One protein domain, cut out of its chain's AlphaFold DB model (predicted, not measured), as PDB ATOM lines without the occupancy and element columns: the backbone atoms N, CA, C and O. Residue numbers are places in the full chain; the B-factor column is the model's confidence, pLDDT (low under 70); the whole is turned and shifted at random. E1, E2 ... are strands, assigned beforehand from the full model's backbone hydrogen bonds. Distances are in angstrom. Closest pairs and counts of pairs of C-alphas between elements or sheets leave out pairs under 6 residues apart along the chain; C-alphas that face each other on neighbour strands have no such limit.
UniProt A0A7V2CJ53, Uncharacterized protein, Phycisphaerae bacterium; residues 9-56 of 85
ATOM      1  N   VAL A   9     204.948 132.720 176.162       90.56
ATOM      2  CA  VAL A   9     204.702 134.164 176.267       90.56
ATOM      3  C   VAL A   9     205.218 134.663 177.612       90.56
ATOM      4  O   VAL A   9     204.651 134.360 178.655       90.56
ATOM      5  N   LEU A  10     206.287 135.457 177.584       93.19
ATOM      6  CA  LEU A  10     206.866 136.086 178.774       93.19
ATOM      7  C   LEU A  10     206.126 137.368 179.159       93.19
ATOM      8  O   LEU A  10     205.988 137.675 180.340       93.19
ATOM      9  N   ALA A  11     205.685 138.137 178.165       94.25
ATOM     10  CA  ALA A  11     204.949 139.373 178.379       94.25
ATOM     11  C   ALA A  11     204.070 139.701 177.171       94.25
ATOM     12  O   ALA A  11     204.455 139.454 176.026       94.25
ATOM     13  N   MET A  12     202.923 140.318 177.440       93.62
ATOM     14  CA  MET A  12     202.052 140.922 176.439       93.62
ATOM     15  C   MET A  12     201.593 142.285 176.954       93.62
ATOM     16  O   MET A  12     201.084 142.391 178.067       93.62
ATOM     17  N   LEU A  13     201.798 143.323 176.150       95.50
ATOM     18  CA  LEU A  13     201.422 144.696 176.466       95.50
ATOM     19  C   LEU A  13     200.613 145.272 175.311       95.50
ATOM     20  O   LEU A  13     200.988 145.112 174.148       95.50
ATOM     21  N   ILE A  14     199.527 145.964 175.646       95.12
ATOM     22  CA  ILE A  14     198.698 146.695 174.692       95.12
ATOM     23  C   ILE A  14     198.990 148.187 174.851       95.12
ATOM     24  O   ILE A  14     199.182 148.676 175.968       95.12
ATOM     25  N   CYS A  15     199.071 148.903 173.734       95.44
ATOM     26  CA  CYS A  15     199.352 150.333 173.713       95.44
ATOM     27  C   CYS A  15     198.729 151.034 172.502       95.44
ATOM     28  O   CYS A  15     198.369 150.383 171.525       95.44
ATOM     29  N   ASP A  16     198.670 152.361 172.518       94.88
ATOM     30  CA  ASP A  16     198.178 153.147 171.378       94.88
ATOM     31  C   ASP A  16     199.154 153.127 170.193       94.88
ATOM     32  O   ASP A  16     198.737 153.058 169.037       94.88
ATOM     33  N   ALA A  17     200.465 153.162 170.458       94.81
ATOM     34  CA  ALA A  17     201.487 153.142 169.413       94.81
ATOM     35  C   ALA A  17     202.797 152.483 169.866       94.81
ATOM     36  O   ALA A  17     203.196 152.567 171.028       94.81
ATOM     37  N   ILE A  18     203.500 151.870 168.911       95.81
ATOM     38  CA  ILE A  18     204.831 151.285 169.110       95.81
ATOM     39  C   ILE A  18     205.818 152.053 168.242       95.81
ATOM     40  O   ILE A  18     205.684 152.070 167.018       95.81
ATOM     41  N   TRP A  19     206.837 152.646 168.863       95.19
ATOM     42  CA  TRP A  19     207.926 153.294 168.145       95.19
ATOM     43  C   TRP A  19     209.232 152.519 168.310       95.19
ATOM     44  O   TRP A  19     209.686 152.298 169.425       95.19
ATOM     45  N   LYS A  20     209.856 152.100 167.206       95.44
ATOM     46  CA  LYS A  20     211.156 151.431 167.209       95.44
ATOM     47  C   LYS A  20     212.258 152.411 166.830       95.44
ATOM     48  O   LYS A  20     212.400 152.759 165.664       95.44
ATOM     49  N   ASP A  21     213.066 152.806 167.804       95.75
ATOM     50  CA  ASP A  21     214.171 153.728 167.571       95.75
ATOM     51  C   ASP A  21     215.204 153.116 166.604       95.75
ATOM     52  O   ASP A  21     215.754 152.048 166.890       95.75
ATOM     53  N   PRO A  22     215.491 153.771 165.463       93.94
ATOM     54  CA  PRO A  22     216.414 153.261 164.460       93.94
ATOM     55  C   PRO A  22     217.873 153.292 164.925       93.94
ATOM     56  O   PRO A  22     218.686 152.548 164.386       93.94
ATOM     57  N   SER A  23     218.215 154.130 165.909       95.44
ATOM     58  CA  SER A  23     219.588 154.264 166.404       95.44
ATOM     59  C   SER A  23     219.954 153.187 167.429       95.44
ATOM     60  O   SER A  23     221.046 152.625 167.362       95.44
ATOM     61  N   THR A  24     219.043 152.850 168.349       95.50
ATOM     62  CA  THR A  24     219.288 151.837 169.395       95.50
ATOM     63  C   THR A  24     218.613 150.492 169.138       95.50
ATOM     64  O   THR A  24     218.942 149.507 169.797       95.50
ATOM     65  N   GLY A  25     217.639 150.433 168.228       93.38
ATOM     66  CA  GLY A  25     216.806 149.255 167.988       93.38
ATOM     67  C   GLY A  25     215.773 148.975 169.085       93.38
ATOM     68  O   GLY A  25     215.058 147.974 168.990       93.38
ATOM     69  N   LYS A  26     215.683 149.829 170.115       94.38
ATOM     70  CA  LYS A  26     214.748 149.676 171.234       94.38
ATOM     71  C   LYS A  26     213.331 150.067 170.824       94.38
ATOM     72  O   LYS A  26     213.130 151.027 170.082       94.38
ATOM     73  N   SER A  27     212.351 149.341 171.353       94.75
ATOM     74  CA  SER A  27     210.934 149.665 171.189       94.75
ATOM     75  C   SER A  27     210.435 150.496 172.368       94.75
ATOM     76  O   SER A  27     210.622 150.120 173.523       94.75
ATOM     77  N   PHE A  28     209.765 151.598 172.064       96.06
ATOM     78  CA  PHE A  28     209.026 152.446 172.985       96.06
ATOM     79  C   PHE A  28     207.537 152.163 172.812       96.06
ATOM     80  O   PHE A  28     207.014 152.215 171.697       96.06
ATOM     81  N   LEU A  29     206.862 151.856 173.915       96.50
ATOM     82  CA  LEU A  29     205.416 151.658 173.952       96.50
ATOM     83  C   LEU A  29     204.778 152.954 174.447       96.50
ATOM     84  O   LEU A  29     205.111 153.429 175.532       96.50
ATOM     85  N   LEU A  30     203.903 153.544 173.640       96.06
ATOM     86  CA  LEU A  30     203.271 154.830 173.918       96.06
ATOM     87  C   LEU A  30     201.806 154.597 174.276       96.06
ATOM     88  O   LEU A  30     201.081 153.978 173.502       96.06
ATOM     89  N   GLY A  31     201.392 155.088 175.447       94.25
ATOM     90  CA  GLY A  31     200.021 154.925 175.932       94.25
ATOM     91  C   GLY A  31     199.681 153.465 176.225       94.25
ATOM     92  O   GLY A  31     198.813 152.901 175.576       94.25
ATOM     93  N   THR A  32     200.393 152.809 177.147       96.12
ATOM     94  CA  THR A  32     200.047 151.432 177.548       96.12
ATOM     95  C   THR A  32     198.765 151.414 178.368       96.12
ATOM     96  O   THR A  32     198.643 152.182 179.323       96.12
ATOM     97  N   PHE A  33     197.851 150.500 178.050       94.06
ATOM     98  CA  PHE A  33     196.565 150.376 178.730       94.06
ATOM     99  C   PHE A  33     196.166 148.912 178.930       94.06
ATOM    100  O   PHE A  33     196.650 148.012 178.245       94.06
ATOM    101  N   SER A  34     195.264 148.681 179.884       91.56
ATOM    102  CA  SER A  34     194.716 147.357 180.217       91.56
ATOM    103  C   SER A  34     193.201 147.263 180.037       91.56
ATOM    104  O   SER A  34     192.627 146.196 180.221       91.56
ATOM    105  N   SER A  35     192.536 148.371 179.703       89.75
ATOM    106  CA  SER A  35     191.083 148.437 179.552       89.75
ATOM    107  C   SER A  35     190.703 149.392 178.432       89.75
ATOM    108  O   SER A  35     191.253 150.491 178.349       89.75
ATOM    109  N   ILE A  36     189.719 149.000 177.630       89.06
ATOM    110  CA  ILE A  36     189.109 149.857 176.615       89.06
ATOM    111  C   ILE A  36     187.783 150.359 177.172       89.06
ATOM    112  O   ILE A  36     186.902 149.564 177.498       89.06
ATOM    113  N   ALA A  37     187.641 151.676 177.287       88.25
ATOM    114  CA  ALA A  37     186.383 152.291 177.683       88.25
ATOM    115  C   ALA A  37     185.504 152.523 176.447       88.25
ATOM    116  O   ALA A  37     185.935 153.144 175.476       88.25
ATOM    117  N   ALA A  38     184.260 152.051 176.500       90.81
ATOM    118  CA  ALA A  38     183.266 152.237 175.453       90.81
ATOM    119  C   ALA A  38     181.949 152.688 176.085       90.81
ATOM    120  O   ALA A  38     181.452 152.046 177.006       90.81
ATOM    121  N   THR A  39     181.389 153.799 175.608       91.62
ATOM    122  CA  THR A  39     180.113 154.319 176.122       91.62
ATOM    123  C   THR A  39     178.910 153.590 175.527       91.62
ATOM    124  O   THR A  39     177.895 153.439 176.198       91.62
ATOM    125  N   VAL A  40     179.023 153.135 174.277       93.69
ATOM    126  CA  VAL A  40     177.990 152.399 173.540       93.69
ATOM    127  C   VAL A  40     178.672 151.351 172.664       93.69
ATOM    128  O   VAL A  40     179.715 151.619 172.068       93.69
ATOM    129  N   PHE A  41     178.074 150.164 172.580       91.00
ATOM    130  CA  PHE A  41     178.511 149.090 171.689       91.00
ATOM    131  C   PHE A  41     177.600 148.990 170.451       91.00
ATOM    132  O   PHE A  41     176.401 149.258 170.572       91.00
ATOM    133  N   PRO A  42     178.126 148.572 169.281       90.19
ATOM    134  CA  PRO A  42     179.521 148.205 169.011       90.19
ATOM    135  C   PRO A  42     180.445 149.429 168.925       90.19
ATOM    136  O   PRO A  42     180.064 150.472 168.401       90.19
ATOM    137  N   VAL A  43     181.677 149.283 169.418       90.25
ATOM    138  CA  VAL A  43     182.713 150.324 169.359       90.25
ATOM    139  C   VAL A  43     183.860 149.869 168.463       90.25
ATOM    140  O   VAL A  43     184.235 148.697 168.468       90.25
ATOM    141  N   VAL A  44     184.444 150.802 167.714       89.88
ATOM    142  CA  VAL A  44     185.687 150.582 166.968       89.88
ATOM    143  C   VAL A  44     186.797 151.351 167.675       89.88
ATOM    144  O   VAL A  44     186.778 152.580 167.697       89.88
ATOM    145  N   HIS A  45     187.754 150.636 168.272       88.94
ATOM    146  CA  HIS A  45     188.939 151.267 168.854       88.94
ATOM    147  C   HIS A  45     189.881 151.724 167.726       88.94
ATOM    148  O   HIS A  45     190.184 150.914 166.849       88.94
ATOM    149  N   PRO A  46     190.340 152.988 167.711       85.94
ATOM    150  CA  PRO A  46     190.983 153.574 166.535       85.94
ATOM    151  C   PRO A  46     192.328 152.928 166.183       85.94
ATOM    152  O   PRO A  46     192.588 152.660 165.013       85.94
ATOM    153  N   VAL A  47     193.184 152.676 167.177       88.56
ATOM    154  CA  VAL A  47     194.501 152.044 166.990       88.56
ATOM    155  C   VAL A  47     194.799 151.150 168.186       88.56
ATOM    156  O   VAL A  47     194.509 151.520 169.315       88.56
ATOM    157  N   MET A  48     195.355 149.963 167.950       91.00
ATOM    158  CA  MET A  48     195.803 149.061 169.010       91.00
ATOM    159  C   MET A  48     197.135 148.428 168.607       91.00
ATOM    160  O   MET A  48     197.197 147.601 167.699       91.00
ATOM    161  N   GLY A  49     198.206 148.837 169.274       94.00
ATOM    162  CA  GLY A  49     199.520 148.214 169.209       94.00
ATOM    163  C   GLY A  49     199.646 147.104 170.246       94.00
ATOM    164  O   GLY A  49     199.173 147.239 171.373       94.00
ATOM    165  N   ILE A  50     200.294 146.004 169.866       94.31
ATOM    166  CA  ILE A  50     200.517 144.855 170.747       94.31
ATOM    167  C   ILE A  50     201.999 144.507 170.721       94.31
ATOM    168  O   ILE A  50     202.569 144.218 169.668       94.31
ATOM    169  N   TYR A  51     202.624 144.540 171.892       95.12
ATOM    170  CA  TYR A  51     204.001 144.127 172.097       95.12
ATOM    171  C   TYR A  51     204.028 142.794 172.838       95.12
ATOM    172  O   TYR A  51     203.507 142.687 173.947       95.12
ATOM    173  N   ILE A  52     204.632 141.780 172.216       93.94
ATOM    174  CA  ILE A  52     204.697 140.414 172.743       93.94
ATOM    175  C   ILE A  52     206.162 140.010 172.876       93.94
ATOM    176  O   ILE A  52     206.943 140.157 171.934       93.94
ATOM    177  N   VAL A  53     206.523 139.469 174.036       93.25
ATOM    178  CA  VAL A  53     207.823 138.844 174.280       93.25
ATOM    179  C   VAL A  53     207.614 137.339 174.357       93.25
ATOM    180  O   VAL A  53     206.893 136.853 175.226       93.25
ATOM    181  N   LEU A  54     208.249 136.609 173.443       91.75
ATOM    182  CA  LEU A  54     208.181 135.153 173.340       91.75
ATOM    183  C   LEU A  54     209.572 134.561 173.577       91.75
ATOM    184  O   LEU A  54     210.566 135.109 173.101       91.75
ATOM    185  N   THR A  55     209.640 133.426 174.264       90.75
ATOM    186  CA  THR A  55     210.844 132.585 174.335       90.75
ATOM    187  C   THR A  55     210.584 131.235 173.673       90.75
ATOM    188  O   THR A  55     209.446 130.909 173.366       90.75
ATOM    189  N   ASP A  56     211.642 130.471 173.419       86.75
ATOM    190  CA  ASP A  56     211.625 129.094 172.900       86.75
ATOM    191  C   ASP A  56     210.978 128.814 171.531       86.75
ATOM    192  O   ASP A  56     210.979 127.686 171.055       86.75
TER     193      ASP A  56
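Overview. This is residues 9 to 56 of the 85 residues of an uncharacterized protein of Phycisphaerae bacterium (UniProt A0A7V2CJ53). A small, twisted sheet of three strands is folded into a V: its middle strand E1 bends sharply, the first part pairing with E3 in one arm and the last part with E2 in the other. A loop sticks out at residues 38 to 44, and the tip of the E1 and E2 hairpin, residues 21 to 26, sticks out too. The 48 printed residues have three named strands, E1, E2, E3 along the chain, and no named helix; the sheet's order is E2, E1, E3, antiparallel, and the class is all strand. The whole is loose, with a radius of gyration of the C-alphas of 13.4 A, and flat, spanning 41 by 27 by 12 A.

Arrangement. The inner strand E1, residues 9 to 20, bends by 113 degrees at residue 16. The edge strand E3, residues 49 to 55, is its antiparallel neighbour, with 145 degrees between their directions. C-alphas 12 and 52 face each other at 4.6 A; N 13 and O 51, 2.9 A apart, and N 49 and O 15, 2.7 A apart, are within hydrogen-bond range. The other edge strand, E2, residues 27 to 33, forms an antiparallel hairpin with E1. C-alphas 27 and 20 face each other at 4.4 A, and N 28 and O 19, 2.7 A apart, are within hydrogen-bond range. The closest C-alphas of E2 and E3, those of Leu 29 and Tyr 51, are 7.9 A apart.

Along the chain. E1 measures 20.5 A from C-alpha 9 at (204.702, 134.164, 176.267) to C-alpha 20 at (211.156, 151.431, 167.209). E2 measures 16.2 A, and E3 measures 20.0 A, ending at C-alpha 55 (210.844, 132.585, 174.335).

Size, cuts and confidence. The two C-alphas farthest apart, those of Ser 23 and Val 40, are 42.2 A apart. E1 to E2 is a short link; E2 to E3 is a long link of 15 residues, 34 to 48. The printed part has no cut, its mean pLDDT is 92.9, and no printed residue is under 70.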